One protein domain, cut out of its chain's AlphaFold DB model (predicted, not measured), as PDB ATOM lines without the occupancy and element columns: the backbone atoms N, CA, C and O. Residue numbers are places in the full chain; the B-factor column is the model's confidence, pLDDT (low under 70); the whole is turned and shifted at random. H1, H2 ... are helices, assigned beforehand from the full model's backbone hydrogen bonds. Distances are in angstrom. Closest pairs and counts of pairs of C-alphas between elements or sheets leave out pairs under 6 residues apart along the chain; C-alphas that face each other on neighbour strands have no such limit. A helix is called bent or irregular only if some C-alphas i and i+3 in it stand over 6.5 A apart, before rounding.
ATOM      1  N   LYS A   8     249.073   1.852  64.584       82.56
ATOM      2  CA  LYS A   8     249.844   1.151  65.607       82.56
ATOM      3  C   LYS A   8     250.888   0.216  64.987       82.56
ATOM      4  O   LYS A   8     252.054   0.317  65.340       82.56
ATOM      5  N   LEU A   9     250.494  -0.606  64.010       84.88
ATOM      6  CA  LEU A   9     251.421  -1.469  63.268       84.88
ATOM      7  C   LEU A   9     252.552  -0.658  62.623       84.88
ATOM      8  O   LEU A   9     253.705  -1.069  62.680       84.88
ATOM      9  N   LEU A  10     252.222   0.496  62.035       85.12
ATOM     10  CA  LEU A  10     253.204   1.378  61.405       85.12
ATOM     11  C   LEU A  10     254.190   1.981  62.407       85.12
ATOM     12  O   LEU A  10     255.368   2.078  62.098       85.12
ATOM     13  N   LYS A  11     253.739   2.364  63.604       86.25
ATOM     14  CA  LYS A  11     254.607   2.917  64.660       86.25
ATOM     15  C   LYS A  11     255.447   1.847  65.363       86.25
ATOM     16  O   LYS A  11     256.530   2.151  65.862       86.25
ATOM     17  N   ASP A  12     254.971   0.607  65.371       88.06
ATOM     18  CA  ASP A  12     255.644  -0.537  65.993       88.06
ATOM     19  C   ASP A  12     256.672  -1.212  65.057       88.06
ATOM     20  O   ASP A  12     257.270  -2.221  65.429       88.06
ATOM     21  N   LEU A  13     256.915  -0.670  63.852       86.50
ATOM     22  CA  LEU A  13     257.939  -1.189  62.938       86.50
ATOM     23  C   LEU A  13     259.330  -1.122  63.583       86.50
ATOM     24  O   LEU A  13     259.748  -0.081  64.086       86.50
ATOM     25  N   THR A  14     260.068  -2.227  63.525       82.94
ATOM     26  CA  THR A  14     261.450  -2.336  64.015       82.94
ATOM     27  C   THR A  14     262.412  -2.567  62.857       82.94
ATOM     28  O   THR A  14     262.022  -3.166  61.856       82.94
ATOM     29  N   ALA A  15     263.680  -2.175  63.010       84.38
ATOM     30  CA  ALA A  15     264.719  -2.428  62.009       84.38
ATOM     31  C   ALA A  15     264.767  -3.913  61.576       84.38
ATOM     32  O   ALA A  15     264.521  -4.820  62.375       84.38
ATOM     33  N   GLY A  16     265.065  -4.155  60.299       82.31
ATOM     34  CA  GLY A  16     265.101  -5.480  59.672       82.31
ATOM     35  C   GLY A  16     263.764  -5.986  59.112       82.31
ATOM     36  O   GLY A  16     263.706  -7.108  58.600       82.31
ATOM     37  N   PHE A  17     262.684  -5.197  59.182       88.31
ATOM     38  CA  PHE A  17     261.413  -5.557  58.544       88.31
ATOM     39  C   PHE A  17     261.509  -5.519  57.010       88.31
ATOM     40  O   PHE A  17     262.393  -4.892  56.435       88.31
ATOM     41  N   LYS A  18     260.582  -6.194  56.320       87.69
ATOM     42  CA  LYS A  18     260.518  -6.196  54.848       87.69
ATOM     43  C   LYS A  18     259.440  -5.218  54.368       87.69
ATOM     44  O   LYS A  18     258.260  -5.560  54.479       87.69
ATOM     45  N   PRO A  19     259.788  -4.072  53.744       88.81
ATOM     46  CA  PRO A  19     258.805  -3.091  53.267       88.81
ATOM     47  C   PRO A  19     257.715  -3.685  52.366       88.81
ATOM     48  O   PRO A  19     256.537  -3.368  52.508       88.81
ATOM     49  N   ARG A  20     258.078  -4.644  51.502       87.69
ATOM     50  CA  ARG A  20     257.127  -5.338  50.613       87.69
ATOM     51  C   ARG A  20     256.038  -6.128  51.349       87.69
ATOM     52  O   ARG A  20     254.969  -6.333  50.788       87.69
ATOM     53  N   GLN A  21     256.298  -6.592  52.570       87.88
ATOM     54  CA  GLN A  21     255.284  -7.284  53.372       87.88
ATOM     55  C   GLN A  21     254.307  -6.284  53.999       87.88
ATOM     56  O   GLN A  21     253.110  -6.548  54.053       87.88
ATOM     57  N   ILE A  22     254.808  -5.116  54.406       87.25
ATOM     58  CA  ILE A  22     254.014  -4.066  55.050       87.25
ATOM     59  C   ILE A  22     252.984  -3.467  54.094       87.25
ATOM     60  O   ILE A  22     251.817  -3.366  54.463       87.25
ATOM     61  N   ILE A  23     253.361  -3.158  52.848       89.00
ATOM     62  CA  ILE A  23     252.390  -2.664  51.857       89.00
ATOM     63  C   ILE A  23     251.282  -3.683  51.573       89.00
ATOM     64  O   ILE A  23     250.129  -3.298  51.402       89.00
ATOM     65  N   GLY A  24     251.593  -4.984  51.591       87.19
ATOM     66  CA  GLY A  24     250.592  -6.045  51.452       87.19
ATOM     67  C   GLY A  24     249.547  -5.994  52.568       87.19
ATOM     68  O   GLY A  24     248.355  -5.951  52.289       87.19
ATOM     69  N   VAL A  25     249.996  -5.899  53.824       87.69
ATOM     70  CA  VAL A  25     249.104  -5.801  54.991       87.69
ATOM     71  C   VAL A  25     248.268  -4.520  54.949       87.69
ATOM     72  O   VAL A  25     247.049  -4.576  55.083       87.69
ATOM     73  N   ILE A  26     248.904  -3.368  54.719       87.25
ATOM     74  CA  ILE A  26     248.218  -2.067  54.720       87.25
ATOM     75  C   ILE A  26     247.199  -1.984  53.588       87.25
ATOM     76  O   ILE A  26     246.086  -1.508  53.802       87.25
ATOM     77  N   SER A  27     247.561  -2.440  52.390       86.62
ATOM     78  CA  SER A  27     246.657  -2.396  51.243       86.62
ATOM     79  C   SER A  27     245.464  -3.338  51.410       86.62
ATOM     80  O   SER A  27     244.344  -2.963  51.066       86.62
ATOM     81  N   GLU A  28     245.661  -4.521  51.998       86.38
ATOM     82  CA  GLU A  28     244.571  -5.449  52.291       86.38
ATOM     83  C   GLU A  28     243.629  -4.899  53.375       86.38
ATOM     84  O   GLU A  28     242.406  -4.921  53.202       86.38
ATOM     85  N   ASP A  29     244.179  -4.356  54.465       85.25
ATOM     86  CA  ASP A  29     243.401  -3.709  55.528       85.25
ATOM     87  C   ASP A  29     242.618  -2.504  54.992       85.25
ATOM     88  O   ASP A  29     241.433  -2.329  55.301       85.25
ATOM     89  N   LEU A  30     243.242  -1.715  54.115       84.31
ATOM     90  CA  LEU A  30     242.594  -0.602  53.441       84.31
ATOM     91  C   LEU A  30     241.416  -1.095  52.592       84.31
ATOM     92  O   LEU A  30     240.295  -0.616  52.775       84.31
ATOM     93  N   LEU A  31     241.612  -2.100  51.736       85.12
ATOM     94  CA  LEU A  31     240.544  -2.651  50.896       85.12
ATOM     95  C   LEU A  31     239.377  -3.189  51.734       85.12
ATOM     96  O   LEU A  31     238.213  -2.951  51.395       85.12
ATOM     97  N   LYS A  32     239.662  -3.862  52.856       85.38
ATOM     98  CA  LYS A  32     238.638  -4.320  53.808       85.38
ATOM     99  C   LYS A  32     237.869  -3.141  54.403       85.38
ATOM    100  O   LYS A  32     236.642  -3.166  54.419       85.38
ATOM    101  N   SER A  33     238.563  -2.086  54.828       81.44
ATOM    102  CA  SER A  33     237.946  -0.915  55.470       81.44
ATOM    103  C   SER A  33     237.061  -0.076  54.534       81.44
ATOM    104  O   SER A  33     236.179   0.651  55.004       81.44
ATOM    105  N   TYR A  34     237.279  -0.164  53.217       78.75
ATOM    106  CA  TYR A  34     236.461   0.490  52.188       78.75
ATOM    107  C   TYR A  34     235.479  -0.460  51.494       78.75
ATOM    108  O   TYR A  34     234.681  -0.026  50.663       78.75
ATOM    109  N   THR A  35     235.459  -1.740  51.872       78.12
ATOM    110  CA  THR A  35     234.424  -2.666  51.412       78.12
ATOM    111  C   THR A  35     233.065  -2.230  51.974       78.12
ATOM    112  O   THR A  35     232.937  -1.950  53.162       78.12
ATOM    113  N   ASN A  36     232.045  -2.162  51.110       73.06
ATOM    114  CA  ASN A  36     230.673  -1.720  51.417       73.06
ATOM    115  C   ASN A  36     230.489  -0.218  51.718       73.06
ATOM    116  O   ASN A  36     229.495   0.166  52.336       73.06
ATOM    117  N   LYS A  37     231.403   0.658  51.274       76.25
ATOM    118  CA  LYS A  37     231.163   2.111  51.276       76.25
ATOM    119  C   LYS A  37     230.582   2.556  49.931       76.25
ATOM    120  O   LYS A  37     231.225   2.413  48.903       76.25
ATOM    121  N   ASN A  38     229.382   3.136  49.946       68.88
ATOM    122  CA  ASN A  38     228.618   3.442  48.723       68.88
ATOM    123  C   ASN A  38     229.160   4.610  47.880       68.88
ATOM    124  O   ASN A  38     228.751   4.757  46.733       68.88
ATOM    125  N   LEU A  39     230.020   5.465  48.441       73.94
ATOM    126  CA  LEU A  39     230.480   6.693  47.775       73.94
ATOM    127  C   LEU A  39     231.891   6.603  47.194       73.94
ATOM    128  O   LEU A  39     232.242   7.445  46.382       73.94
ATOM    129  N   ILE A  40     232.707   5.641  47.627       78.31
ATOM    130  CA  ILE A  40     234.127   5.579  47.270       78.31
ATOM    131  C   ILE A  40     234.440   4.170  46.783       78.31
ATOM    132  O   ILE A  40     234.186   3.205  47.507       78.31
ATOM    133  N   ASP A  41     235.031   4.061  45.593       83.69
ATOM    134  CA  ASP A  41     235.560   2.791  45.109       83.69
ATOM    135  C   ASP A  41     236.824   2.419  45.901       83.69
ATOM    136  O   ASP A  41     237.795   3.174  45.985       83.69
ATOM    137  N   LYS A  42     236.823   1.220  46.489       83.69
ATOM    138  CA  LYS A  42     237.977   0.667  47.207       83.69
ATOM    139  C   LYS A  42     239.229   0.578  46.322       83.69
ATOM    140  O   LYS A  42     240.336   0.689  46.844       83.69
ATOM    141  N   TYR A  43     239.070   0.376  45.012       87.69
ATOM    142  CA  TYR A  43     240.185   0.308  44.075       87.69
ATOM    143  C   TYR A  43     240.782   1.687  43.804       87.69
ATOM    144  O   TYR A  43     242.001   1.782  43.728       87.69
ATOM    145  N   ASP A  44     239.973   2.748  43.760       86.69
ATOM    146  CA  ASP A  44     240.485   4.119  43.636       86.69
ATOM    147  C   ASP A  44     241.346   4.483  44.853       86.69
ATOM    148  O   ASP A  44     242.467   4.968  44.710       86.69
ATOM    149  N   VAL A  45     240.889   4.148  46.065       85.25
ATOM    150  CA  VAL A  45     241.679   4.362  47.293       85.25
ATOM    151  C   VAL A  45     242.965   3.532  47.290       85.25
ATOM    152  O   VAL A  45     244.022   4.023  47.686       85.25
ATOM    153  N   TYR A  46     242.900   2.284  46.823       88.56
ATOM    154  CA  TYR A  46     244.089   1.450  46.653       88.56
ATOM    155  C   TYR A  46     245.088   2.075  45.668       88.56
ATOM    156  O   TYR A  46     246.287   2.060  45.937       88.56
ATOM    157  N   GLN A  47     244.620   2.647  44.553       90.06
ATOM    158  CA  GLN A  47     245.495   3.317  43.587       90.06
ATOM    159  C   GLN A  47     246.172   4.549  44.190       90.06
ATOM    160  O   GLN A  47     247.375   4.730  43.995       90.06
ATOM    161  N   HIS A  48     245.444   5.355  44.967       89.56
ATOM    162  CA  HIS A  48     246.018   6.497  45.690       89.56
ATOM    163  C   HIS A  48     247.109   6.053  46.670       89.56
ATOM    164  O   HIS A  48     248.231   6.558  46.613       89.56
ATOM    165  N   LEU A  49     246.839   5.022  47.480       89.75
ATOM    166  CA  LEU A  49     247.848   4.430  48.365       89.75
ATOM    167  C   LEU A  49     249.068   3.933  47.581       89.75
ATOM    168  O   LEU A  49     250.196   4.194  47.983       89.75
ATOM    169  N   MET A  50     248.864   3.210  46.478       90.31
ATOM    170  CA  MET A  50     249.961   2.634  45.699       90.31
ATOM    171  C   MET A  50     250.807   3.715  45.013       90.31
ATOM    172  O   MET A  50     252.027   3.584  44.911       90.31
ATOM    173  N   THR A  51     250.168   4.802  44.578       93.25
ATOM    174  CA  THR A  51     250.839   5.978  44.013       93.25
ATOM    175  C   THR A  51     251.735   6.627  45.060       93.25
ATOM    176  O   THR A  51     252.929   6.798  44.819       93.25
ATOM    177  N   PHE A  52     251.195   6.900  46.250       91.88
ATOM    178  CA  PHE A  52     251.971   7.454  47.358       91.88
ATOM    179  C   PHE A  52     253.079   6.502  47.832       91.88
ATOM    180  O   PHE A  52     254.198   6.930  48.123       91.88
ATOM    181  N   TRP A  53     252.792   5.196  47.856       92.06
ATOM    182  CA  TRP A  53     253.766   4.170  48.206       92.06
ATOM    183  C   TRP A  53     254.994   4.241  47.310       92.06
ATOM    184  O   TRP A  53     256.101   4.399  47.813       92.06
ATOM    185  N   ASN A  54     254.789   4.181  45.995       91.00
ATOM    186  CA  ASN A  54     255.883   4.197  45.029       91.00
ATOM    187  C   ASN A  54     256.645   5.529  45.007       91.00
ATOM    188  O   ASN A  54     257.818   5.542  44.656       91.00
ATOM    189  N   ALA A  55     255.981   6.641  45.330       91.44
ATOM    190  CA  ALA A  55     256.585   7.969  45.260       91.44
ATOM    191  C   ALA A  55     257.378   8.358  46.516       91.44
ATOM    192  O   ALA A  55     258.268   9.201  46.428       91.44
ATOM    193  N   THR A  56     257.015   7.850  47.700       90.12
ATOM    194  CA  THR A  56     257.602   8.332  48.965       90.12
ATOM    195  C   THR A  56     257.646   7.268  50.058       90.12
ATOM    196  O   THR A  56     258.703   7.023  50.634       90.12
ATOM    197  N   MET A  57     256.520   6.614  50.365       90.19
ATOM    198  CA  MET A  57     256.439   5.746  51.552       90.19
ATOM    199  C   MET A  57     257.346   4.510  51.449       90.19
ATOM    200  O   MET A  57     257.837   4.025  52.466       90.19
ATOM    201  N   GLN A  58     257.586   4.003  50.235       91.06
ATOM    202  CA  GLN A  58     258.483   2.874  50.003       91.06
ATOM    203  C   GLN A  58     259.909   3.185  50.463       91.06
ATOM    204  O   GLN A  58     260.487   2.384  51.200       91.06
ATOM    205  N   ASP A  59     260.449   4.330  50.052       89.19
ATOM    206  CA  ASP A  59     261.806   4.750  50.400       89.19
ATOM    207  C   ASP A  59     261.924   4.993  51.905       89.19
ATOM    208  O   ASP A  59     262.840   4.473  52.544       89.19
ATOM    209  N   ASP A  60     260.933   5.658  52.505       90.06
ATOM    210  CA  ASP A  60     260.872   5.843  53.957       90.06
ATOM    211  C   ASP A  60     260.884   4.498  54.705       90.06
ATOM    212  O   ASP A  60     261.600   4.327  55.692       90.06
ATOM    213  N   CYS A  61     260.112   3.511  54.235       88.38
ATOM    214  CA  CYS A  61     260.100   2.181  54.832       88.38
ATOM    215  C   CYS A  61     261.456   1.475  54.714       88.38
ATOM    216  O   CYS A  61     261.845   0.786  55.654       88.38
ATOM    217  N   TYR A  62     262.183   1.627  53.604       88.69
ATOM    218  CA  TYR A  62     263.540   1.083  53.492       88.69
ATOM    219  C   TYR A  62     264.509   1.771  54.459       88.69
ATOM    220  O   TYR A  62     265.246   1.083  55.161       88.69
ATOM    221  N   LEU A  63     264.440   3.098  54.591       87.88
ATOM    222  CA  LEU A  63     265.260   3.844  55.551       87.88
ATOM    223  C   LEU A  63     265.016   3.390  57.000       87.88
ATOM    224  O   LEU A  63     265.973   3.186  57.749       87.88
ATOM    225  N   ILE A  64     263.751   3.177  57.384       88.94
ATOM    226  CA  ILE A  64     263.393   2.666  58.719       88.94
ATOM    227  C   ILE A  64     263.838   1.205  58.882       88.94
ATOM    228  O   ILE A  64     264.263   0.808  59.967       88.94
ATOM    229  N   ALA A  65     263.754   0.385  57.831       88.81
ATOM    230  CA  ALA A  65     264.181  -1.011  57.888       88.81
ATOM    231  C   ALA A  65     265.693  -1.129  58.119       88.81
ATOM    232  O   ALA A  65     266.112  -1.966  58.920       88.81
ATOM    233  N   ASP A  66     266.488  -0.277  57.477       85.75
ATOM    234  CA  ASP A  66     267.948  -0.332  57.558       85.75
ATOM    235  C   ASP A  66     268.486   0.326  58.837       85.75
ATOM    236  O   ASP A  66     269.341  -0.240  59.519       85.75
ATOM    237  N   ASN A  67     267.968   1.507  59.198       83.75
ATOM    238  CA  ASN A  67     268.547   2.345  60.256       83.75
ATOM    239  C   ASN A  67     267.680   2.459  61.520       83.75
ATOM    240  O   ASN A  67     268.129   3.018  62.529       83.75
ATOM    241  N   GLY A  68     266.458   1.923  61.492       87.00
ATOM    242  CA  GLY A  68     265.443   2.162  62.514       87.00
ATOM    243  C   GLY A  68     264.856   3.574  62.435       87.00
ATOM    244  O   GLY A  68     265.042   4.310  61.467       87.00
ATOM    245  N   TRP A  69     264.144   3.973  63.486       85.88
ATOM    246  CA  TRP A  69     263.536   5.299  63.599       85.88
ATOM    247  C   TRP A  69     264.568   6.366  63.961       85.88
ATOM    248  O   TRP A  69     264.666   6.799  65.110       85.88
ATOM    249  N   LYS A  70     265.354   6.793  62.973       82.75
ATOM    250  CA  LYS A  70     266.381   7.823  63.145       82.75
ATOM    251  C   LYS A  70     266.209   8.952  62.140       82.75
ATOM    252  O   LYS A  70     266.097   8.716  60.942       82.75
ATOM    253  N   ALA A  71     266.246  10.183  62.638       79.12
ATOM    254  CA  ALA A  71     266.244  11.394  61.826       79.12
ATOM    255  C   ALA A  71     267.684  11.915  61.670       79.12
ATOM    256  O   ALA A  71     268.067  12.923  62.263       79.12
ATOM    257  N   GLU A  72     268.515  11.177  60.931       74.31
ATOM    258  CA  GLU A  72     269.898  11.588  60.678       74.31
ATOM    259  C   GLU A  72     269.936  12.675  59.598       74.31
ATOM    260  O   GLU A  72     269.376  12.515  58.513       74.31
ATOM    261  N   LEU A  73     270.589  13.798  59.915       75.75
ATOM    262  CA  LEU A  73     270.832  14.871  58.958       75.75
ATOM    263  C   LEU A  73     272.051  14.514  58.104       75.75
ATOM    264  O   LEU A  73     273.173  14.448  58.612       75.75
ATOM    265  N   THR A  74     271.845  14.318  56.807       68.06
ATOM    266  CA  THR A  74     272.913  14.093  55.836       68.06
ATOM    267  C   THR A  74     273.225  15.393  55.099       68.06
ATOM    268  O   THR A  74     272.372  16.260  54.905       68.06
ATOM    269  N   ASN A  75     274.491  15.575  54.715       68.25
ATOM    270  CA  ASN A  75     274.861  16.689  53.849       68.25
ATOM    271  C   ASN A  75     274.585  16.295  52.395       68.25
ATOM    272  O   ASN A  75     275.300  15.457  51.834       68.25
ATOM    273  N   ILE A  76     273.570  16.912  51.795       64.31
ATOM    274  CA  ILE A  76     273.164  16.652  50.409       64.31
ATOM    275  C   ILE A  76     274.115  17.297  49.382       64.31
ATOM    276  O   ILE A  76     274.176  16.863  48.235       64.31
ATOM    277  N   ASN A  77     274.946  18.266  49.791       59.28
ATOM    278  CA  ASN A  77     275.953  18.915  48.944       59.28
ATOM    279  C   ASN A  77     277.359  18.350  49.209       59.28
ATOM    280  O   ASN A  77     278.246  19.016  49.754       59.28
ATOM    281  N   LYS A  78     277.606  17.111  48.775       49.41
ATOM    282  CA  LYS A  78     278.958  16.522  48.759       49.41
ATOM    283  C   LYS A  78     279.817  17.169  47.655       49.41
ATOM    284  O   LYS A  78     280.012  16.575  46.602       49.41
ATOM    285  N   GLY A  79     280.317  18.394  47.875       52.94
ATOM    286  CA  GLY A  79     281.303  19.027  46.975       52.94
ATOM    287  C   GLY A  79     281.340  20.562  46.882       52.94
ATOM    288  O   GLY A  79     282.197  21.084  46.172       52.94
ATOM    289  N   LYS A  80     280.465  21.311  47.569       54.03
ATOM    290  CA  LYS A  80     280.475  22.794  47.593       54.03
ATOM    291  C   LYS A  80     280.673  23.331  49.019       54.03
ATOM    292  O   LYS A  80     280.489  22.602  49.983       54.03
ATOM    293  N   LYS A  81     281.063  24.611  49.144       52.75
ATOM    294  CA  LYS A  81     281.331  25.294  50.432       52.75
ATOM    295  C   LYS A  81     280.108  25.398  51.364       52.75
ATOM    296  O   LYS A  81     280.301  25.645  52.548       52.75
ATOM    297  N   GLU A  82     278.890  25.207  50.860       54.09
ATOM    298  CA  GLU A  82     277.654  25.280  51.648       54.09
ATOM    299  C   GLU A  82     277.176  23.886  52.069       54.09
ATOM    300  O   GLU A  82     276.834  23.043  51.236       54.09
ATOM    301  N   ILE A  83     277.157  23.653  53.383       59.69
ATOM    302  CA  ILE A  83     276.640  22.437  54.013       59.69
ATOM    303  C   ILE A  83     275.121  22.588  54.109       59.69
ATOM    304  O   ILE A  83     274.626  23.299  54.981       59.69
ATOM    305  N   ILE A  84     274.380  21.908  53.235       64.06
ATOM    306  CA  ILE A  84     272.925  21.801  53.367       64.06
ATOM    307  C   ILE A  84     272.643  20.481  54.074       64.06
ATOM    308  O   ILE A  84     272.865  19.410  53.516       64.06
ATOM    309  N   LEU A  85     272.221  20.577  55.332       69.62
ATOM    310  CA  LEU A  85     271.786  19.434  56.128       69.62
ATOM    311  C   LEU A  85     270.321  19.156  55.818       69.62
ATOM    312  O   LEU A  85     269.502  20.059  55.996       69.62
ATOM    313  N   ASP A  86     269.997  17.943  55.390       71.81
ATOM    314  CA  ASP A  86     268.618  17.500  55.189       71.81
ATOM    315  C   ASP A  86     268.412  16.089  55.745       71.81
ATOM    316  O   ASP A  86     269.377  15.376  56.013       71.81
TER     317      ASP A  86
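AT A GLANCE: This is residues 8 to 86 of the 275 residues of an uncharacterized protein of Chitinophaga sp. CF118 (UniProt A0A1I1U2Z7). Look first for a helical hairpin whose second helix is bent: H2 runs one way, H3a, the first arm of H3, comes back beside it, and H3b, the second arm, turns off at a steep tilt past the first residue of H2. The short H1 lies to one side of H2, and beyond H3b a tail without a named element, residues 68 to 86, runs away from the helices, folds back on itself in a loop and adds much of the length. The printed part has 79 residues, with three named helices in the order H1, H2, H3 and no named strand; the class is all helix. The whole is only just loose, close to extended, with a radius of gyration of the C-alphas of 16.9 A, and it spans 57 by 25 by 17 A.

IN THESE COORDINATES: Find C-alpha 8 at (249.844, 1.151, 65.607); there H1 begins, residues 8 to 11, only 5.2 A long. Go on to C-alpha 19 at (258.805, -3.091, 53.267), from which H2, residues 19 to 34, runs 22.7 A. Next comes H3, residues 42 to 67, assigned as one helix by its hydrogen bonds but bent: C-alphas 55 and 58 are 7.2 A apart, where about 5 A is the distance in a regular helix. Its arm H3a, residues 42 to 55, is 20.1 A long, and its arm H3b, residues 58 to 67, is 14.4 A long and ends at C-alpha 67, (268.547, 2.345, 60.256).

HOW THE PARTS SIT: Start with H2 and H3a, a helical hairpin. They touch, run opposite ways at a shallow tilt of 26 degrees, and their closest C-alphas, those of Tyr 34 and Lys 42, are 5.2 A apart. At the bend, H3a and H3b stand at a steep tilt of 54 degrees. H2 touches H3b with residue 19 alone: the closest C-alphas, those of Pro 19 and Cys 61, are 5.6 A apart, and the two run opposite ways at a steep tilt of 48 degrees. H1 and H2 are near each other, with 5 pairs of C-alphas within 10 A, while H1 is apart from H3a and H3b. In the backbone, every O i to N i+4 pair is within hydrogen-bond range in H3a and H3b, and 11 of 12 are in H2; H1 is too short for such a pair. In the tail, look for a short antiparallel pairing of residues 74 to 75 with residues 85 to 86.

THE WHOLE: The two C-alphas farthest apart, those of Asn 36 and Lys 81, are 57.4 A apart. The printed part has no cut, and the links H1 to H2 and H2 to H3 are short, with 7 residues each. The C-alphas of residues 68 to 86 lie 13 to 33 A from the mean of all C-alphas. In the B-factor column the mean pLDDT of the printed part is 81.4; residue 38 and residues 74 to 85 are under 70.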